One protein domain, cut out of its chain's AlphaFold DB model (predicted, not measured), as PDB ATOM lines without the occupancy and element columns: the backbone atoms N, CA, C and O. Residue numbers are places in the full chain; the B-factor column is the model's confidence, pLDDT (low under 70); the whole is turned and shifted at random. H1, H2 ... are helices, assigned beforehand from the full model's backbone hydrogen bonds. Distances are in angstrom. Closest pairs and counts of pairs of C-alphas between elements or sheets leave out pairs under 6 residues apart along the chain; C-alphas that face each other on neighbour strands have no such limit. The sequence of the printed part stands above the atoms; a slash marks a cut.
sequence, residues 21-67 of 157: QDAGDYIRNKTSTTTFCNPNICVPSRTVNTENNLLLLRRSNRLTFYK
ATOM      1  N   GLN A  21     124.183 112.645  50.115       62.84
ATOM      2  CA  GLN A  21     125.156 111.606  50.432       62.84
ATOM      3  C   GLN A  21     125.646 111.835  51.860       62.84
ATOM      4  O   GLN A  21     126.415 112.759  52.118       62.84
ATOM      5  N   ASP A  22     125.173 111.016  52.796       75.44
ATOM      6  CA  ASP A  22     125.724 111.000  54.143       75.44
ATOM      7  C   ASP A  22     127.191 110.537  54.098       75.44
ATOM      8  O   ASP A  22     127.572 109.654  53.315       75.44
ATOM      9  N   ALA A  23     128.025 111.107  54.967       79.38
ATOM     10  CA  ALA A  23     129.429 110.728  55.083       79.38
ATOM     11  C   ALA A  23     129.574 109.228  55.399       79.38
ATOM     12  O   ALA A  23     130.486 108.564  54.893       79.38
ATOM     13  N   GLY A  24     128.639 108.663  56.172       84.12
ATOM     14  CA  GLY A  24     128.586 107.231  56.456       84.12
ATOM     15  C   GLY A  24     128.387 106.377  55.200       84.12
ATOM     16  O   GLY A  24     129.050 105.347  55.035       84.12
ATOM     17  N   ASP A  25     127.529 106.813  54.280       80.38
ATOM     18  CA  ASP A  25     127.299 106.109  53.020       80.38
ATOM     19  C   ASP A  25     128.475 106.223  52.059       80.38
ATOM     20  O   ASP A  25     128.815 105.228  51.405       80.38
ATOM     21  N   TYR A  26     129.146 107.377  52.025       84.25
ATOM     22  CA  TYR A  26     130.395 107.537  51.285       84.25
ATOM     23  C   TYR A  26     131.455 106.540  51.767       84.25
ATOM     24  O   TYR A  26     132.008 105.791  50.958       84.25
ATOM     25  N   ILE A  27     131.690 106.465  53.082       87.25
ATOM     26  CA  ILE A  27     132.672 105.542  53.668       87.25
ATOM     27  C   ILE A  27     132.299 104.095  53.335       87.25
ATOM     28  O   ILE A  27     133.133 103.342  52.841       87.25
ATOM     29  N   ARG A  28     131.034 103.697  53.520       88.00
ATOM     30  CA  ARG A  28     130.577 102.330  53.208       88.00
ATOM     31  C   ARG A  28     130.730 101.987  51.725       88.00
ATOM     32  O   ARG A  28     131.150 100.876  51.398       88.00
ATOM     33  N   ASN A  29     130.426 102.925  50.829       87.62
ATOM     34  CA  ASN A  29     130.622 102.754  49.389       87.62
ATOM     35  C   ASN A  29     132.107 102.596  49.053       87.62
ATOM     36  O   ASN A  29     132.483 101.634  48.375       87.62
ATOM     37  N   LYS A  30     132.960 103.481  49.579       87.12
ATOM     38  CA  LYS A  30     134.409 103.425  49.370       87.12
ATOM     39  C   LYS A  30     134.993 102.112  49.883       87.12
ATOM     40  O   LYS A  30     135.668 101.433  49.123       87.12
ATOM     41  N   THR A  31     134.660 101.702  51.103       89.00
ATOM     42  CA  THR A  31     135.114 100.432  51.689       89.00
ATOM     43  C   THR A  31     134.649  99.226  50.876       89.00
ATOM     44  O   THR A  31     135.437  98.326  50.599       89.00
ATOM     45  N   SER A  32     133.381  99.187  50.448       88.75
ATOM     46  CA  SER A  32     132.872  98.065  49.644       88.75
ATOM     47  C   SER A  32     133.583  97.948  48.291       88.75
ATOM     48  O   SER A  32     133.974  96.850  47.892       88.75
ATOM     49  N   THR A  33     133.813  99.081  47.621       87.62
ATOM     50  CA  THR A  33     134.490  99.118  46.320       87.62
ATOM     51  C   THR A  33     135.960  98.756  46.446       87.62
ATOM     52  O   THR A  33     136.409  97.883  45.717       87.62
ATOM     53  N   THR A  34     136.699  99.303  47.414       86.56
ATOM     54  CA  THR A  34     138.115  98.943  47.604       86.56
ATOM     55  C   THR A  34     138.310  97.476  47.981       86.56
ATOM     56  O   THR A  34     139.308  96.880  47.590       86.56
ATOM     57  N   THR A  35     137.353  96.874  48.695       87.00
ATOM     58  CA  THR A  35     137.448  95.473  49.135       87.00
ATOM     59  C   THR A  35     137.196  94.478  47.993       87.00
ATOM     60  O   THR A  35     137.866  93.449  47.921       87.00
ATOM     61  N   PHE A  36     136.248  94.758  47.086       86.44
ATOM     62  CA  PHE A  36     135.800  93.783  46.072       86.44
ATOM     63  C   PHE A  36     136.012  94.209  44.611       86.44
ATOM     64  O   PHE A  36     136.073  93.345  43.737       86.44
ATOM     65  N   CYS A  37     136.153  95.506  44.338       80.38
ATOM     66  CA  CYS A  37     136.392  96.075  43.009       80.38
ATOM     67  C   CYS A  37     137.634  96.988  43.011       80.38
ATOM     68  O   CYS A  37     137.535  98.211  43.108       80.38
ATOM     69  N   ASN A  38     138.817  96.399  42.841       76.81
ATOM     70  CA  ASN A  38     140.042  97.158  42.559       76.81
ATOM     71  C   ASN A  38     139.987  97.669  41.093       76.81
ATOM     72  O   ASN A  38     139.495  96.907  40.254       76.81
ATOM     73  N   PRO A  39     140.476  98.884  40.748       58.97
ATOM     74  CA  PRO A  39     140.357  99.555  39.441       58.97
ATOM     75  C   PRO A  39     140.571  98.780  38.131       58.97
ATOM     76  O   PRO A  39     140.229  99.328  37.096       58.97
ATOM     77  N   ASN A  40     141.055  97.537  38.124       62.19
ATOM     78  CA  ASN A  40     141.295  96.774  36.890       62.19
ATOM     79  C   ASN A  40     140.757  95.332  36.905       62.19
ATOM     80  O   ASN A  40     140.853  94.633  35.902       62.19
ATOM     81  N   ILE A  41     140.227  94.847  38.034       67.00
ATOM     82  CA  ILE A  41     139.827  93.438  38.197       67.00
ATOM     83  C   ILE A  41     138.614  93.378  39.124       67.00
ATOM     84  O   ILE A  41     138.697  92.877  40.252       67.00
ATOM     85  N   CYS A  42     137.478  93.921  38.680       76.62
ATOM     86  CA  CYS A  42     136.226  93.631  39.363       76.62
ATOM     87  C   CYS A  42     135.532  92.427  38.731       76.62
ATOM     88  O   CYS A  42     135.361  92.364  37.517       76.62
ATOM     89  N   VAL A  43     135.140  91.465  39.568       79.31
ATOM     90  CA  VAL A  43     134.435  90.253  39.142       79.31
ATOM     91  C   VAL A  43     133.118  90.192  39.915       79.31
ATOM     92  O   VAL A  43     133.166  90.207  41.146       79.31
ATOM     93  N   PRO A  44     131.959  90.122  39.235       75.31
ATOM     94  CA  PRO A  44     130.653  90.229  39.885       75.31
ATOM     95  C   PRO A  44     130.304  89.009  40.741       75.31
ATOM     96  O   PRO A  44     129.530  89.115  41.688       75.31
ATOM     97  N   SER A  45     130.874  87.846  40.437       79.12
ATOM     98  CA  SER A  45     130.644  86.619  41.194       79.12
ATOM     99  C   SER A  45     131.934  86.189  41.882       79.12
ATOM    100  O   SER A  45     132.918  85.862  41.220       79.12
ATOM    101  N   ARG A  46     131.937  86.225  43.219       82.44
ATOM    102  CA  ARG A  46     133.009  85.697  44.070       82.44
ATOM    103  C   ARG A  46     132.386  84.966  45.248       82.44
ATOM    104  O   ARG A  46     131.424  85.446  45.844       82.44
ATOM    105  N   THR A  47     132.956  83.823  45.598       85.12
ATOM    106  CA  THR A  47     132.601  83.110  46.823       85.12
ATOM    107  C   THR A  47     133.087  83.910  48.029       85.12
ATOM    108  O   THR A  47     134.253  84.297  48.098       85.12
ATOM    109  N   VAL A  48     132.188  84.167  48.972       88.56
ATOM    110  CA  VAL A  48     132.464  84.884  50.220       88.56
ATOM    111  C   VAL A  48     132.023  84.027  51.396       88.56
ATOM    112  O   VAL A  48     130.993  83.365  51.332       88.56
ATOM    113  N   ASN A  49     132.803  84.052  52.475       88.75
ATOM    114  CA  ASN A  49     132.624  83.130  53.602       88.75
ATOM    115  C   ASN A  49     131.777  83.714  54.745       88.75
ATOM    116  O   ASN A  49     131.560  83.043  55.747       88.75
ATOM    117  N   THR A  50     131.339  84.973  54.637       92.06
ATOM    118  CA  THR A  50     130.549  85.652  55.676       92.06
ATOM    119  C   THR A  50     129.438  86.496  55.061       92.06
ATOM    120  O   THR A  50     129.613  87.076  53.986       92.06
ATOM    121  N   GLU A  51     128.319  86.629  55.778       92.00
ATOM    122  CA  GLU A  51     127.192  87.486  55.376       92.00
ATOM    123  C   GLU A  51     127.616  88.947  55.197       92.00
ATOM    124  O   GLU A  51     127.236  89.604  54.232       92.00
ATOM    125  N   ASN A  52     128.484  89.457  56.076       91.00
ATOM    126  CA  ASN A  52     128.992  90.821  55.946       91.00
ATOM    127  C   ASN A  52     129.776  91.017  54.634       91.00
ATOM    128  O   ASN A  52     129.574  92.004  53.927       91.00
ATOM    129  N   ASN A  53     130.616  90.049  54.257       90.12
ATOM    130  CA  ASN A  53     131.328  90.090  52.979       90.12
ATOM    131  C   ASN A  53     130.376  89.948  51.788       90.12
ATOM    132  O   ASN A  53     130.602  90.583  50.760       90.12
ATOM    133  N   LEU A  54     129.288  89.183  51.921       91.12
ATOM    134  CA  LEU A  54     128.248  89.093  50.897       91.12
ATOM    135  C   LEU A  54     127.528  90.425  50.689       91.12
ATOM    136  O   LEU A  54     127.318  90.837  49.545       91.12
ATOM    137  N   LEU A  55     127.194  91.132  51.766       90.50
ATOM    138  CA  LEU A  55     126.584  92.459  51.691       90.50
ATOM    139  C   LEU A  55     127.526  93.481  51.048       90.50
ATOM    140  O   LEU A  55     127.098  94.248  50.183       90.50
ATOM    141  N   LEU A  56     128.810  93.468  51.413       90.31
ATOM    142  CA  LEU A  56     129.817  94.336  50.804       90.31
ATOM    143  C   LEU A  56     130.051  94.004  49.324       90.31
ATOM    144  O   LEU A  56     130.129  94.927  48.514       90.31
ATOM    145  N   LEU A  57     130.091  92.722  48.946       89.50
ATOM    146  CA  LEU A  57     130.192  92.292  47.549       89.50
ATOM    147  C   LEU A  57     128.974  92.751  46.739       89.50
ATOM    148  O   LEU A  57     129.133  93.358  45.682       89.50
ATOM    149  N   ARG A  58     127.754  92.540  47.247       87.75
ATOM    150  CA  ARG A  58     126.515  93.019  46.607       87.75
ATOM    151  C   ARG A  58     126.513  94.539  46.453       87.75
ATOM    152  O   ARG A  58     126.154  95.039  45.387       87.75
ATOM    153  N   ARG A  59     126.949  95.275  47.482       88.12
ATOM    154  CA  ARG A  59     127.076  96.740  47.437       88.12
ATOM    155  C   ARG A  59     128.106  97.175  46.393       88.12
ATOM    156  O   ARG A  59     127.794  98.038  45.582       88.12
ATOM    157  N   SER A  60     129.275  96.542  46.355       88.12
ATOM    158  CA  SER A  60     130.322  96.808  45.361       88.12
ATOM    159  C   SER A  60     129.843  96.528  43.933       88.12
ATOM    160  O   SER A  60     129.991  97.367  43.047       88.12
ATOM    161  N   ASN A  61     129.169  95.396  43.717       86.50
ATOM    162  CA  ASN A  61     128.591  95.049  42.422       86.50
ATOM    163  C   ASN A  61     127.549  96.069  41.977       86.50
ATOM    164  O   ASN A  61     127.535  96.472  40.814       86.50
ATOM    165  N   ARG A  62     126.704  96.523  42.907       81.56
ATOM    166  CA  ARG A  62     125.735  97.588  42.650       81.56
ATOM    167  C   ARG A  62     126.427  98.877  42.205       81.56
ATOM    168  O   ARG A  62     125.985  99.493  41.247       81.56
ATOM    169  N   LEU A  63     127.521  99.255  42.863       82.44
ATOM    170  CA  LEU A  63     128.279 100.475  42.561       82.44
ATOM    171  C   LEU A  63     129.130 100.380  41.291       82.44
ATOM    172  O   LEU A  63     129.480 101.415  40.733       82.44
ATOM    173  N   THR A  64     129.490  99.179  40.841       81.50
ATOM    174  CA  THR A  64     130.401  98.995  39.702       81.50
ATOM    175  C   THR A  64     129.674  98.567  38.434       81.50
ATOM    176  O   THR A  64     129.862  99.199  37.399       81.50
ATOM    177  N   PHE A  65     128.823  97.542  38.518       77.81
ATOM    178  CA  PHE A  65     128.136  96.944  37.367       77.81
ATOM    179  C   PHE A  65     126.712  97.475  37.178       77.81
ATOM    180  O   PHE A  65     126.229  97.541  36.055       77.81
ATOM    181  N   TYR A  66     126.049  97.897  38.259       74.31
ATOM    182  CA  TYR A  66     124.663  98.385  38.227       74.31
ATOM    183  C   TYR A  66     124.556  99.866  38.608       74.31
ATOM    184  O   TYR A  66     123.587 100.281  39.247       74.31
ATOM    185  N   LYS A  67     125.544 100.673  38.193       68.56
ATOM    186  CA  LYS A  67     125.621 102.122  38.470       68.56
ATOM    187  C   LYS A  67     124.327 102.864  38.139       68.56
ATOM    188  O   LYS A  67     123.934 103.769  38.862       68.56
TER     189      LYS A  67
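This is residues 21 to 67 of the 157 residues of an uncharacterized protein of viral metagenome (UniProt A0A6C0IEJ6). Two equally long helices meet roughly as a T, the later part of H1 packing across H2, while the first part of H1 sticks out with residues 21 to 27. A long loop, residues 37 to 50, joins them. The printed part has 47 residues with two named helices, H1 then H2, and no named strand; its class is all helix. It is compact, with a radius of gyration of the C-alphas of 10.3 A and spans of 30 by 24 by 16 A.

H1, residues 23 to 36, starts at C-alpha 23 (129.429, 110.728, 55.083) and is 20.2 A long. H2, residues 51 to 64, is 19.7 A long and ends at C-alpha 64 (130.401, 98.995, 39.702).

H1 and H2 touch, their closest C-alphas being those of Thr 33 and Ser 60, 4.9 A apart. Their lines are about perpendicular, at 85 degrees. In H1 and H2 every O i to N i+4 pair is within hydrogen-bond range.

The C-alphas farthest apart, of Gln 21 and Thr 47, are 29.7 A apart. The printed part has no cut. The link from H1 to H2 is long; in it residues 37 to 38 pair antiparallel with 41 to 42. Residues 21, 39 to 41 and 67 have pLDDT under 70.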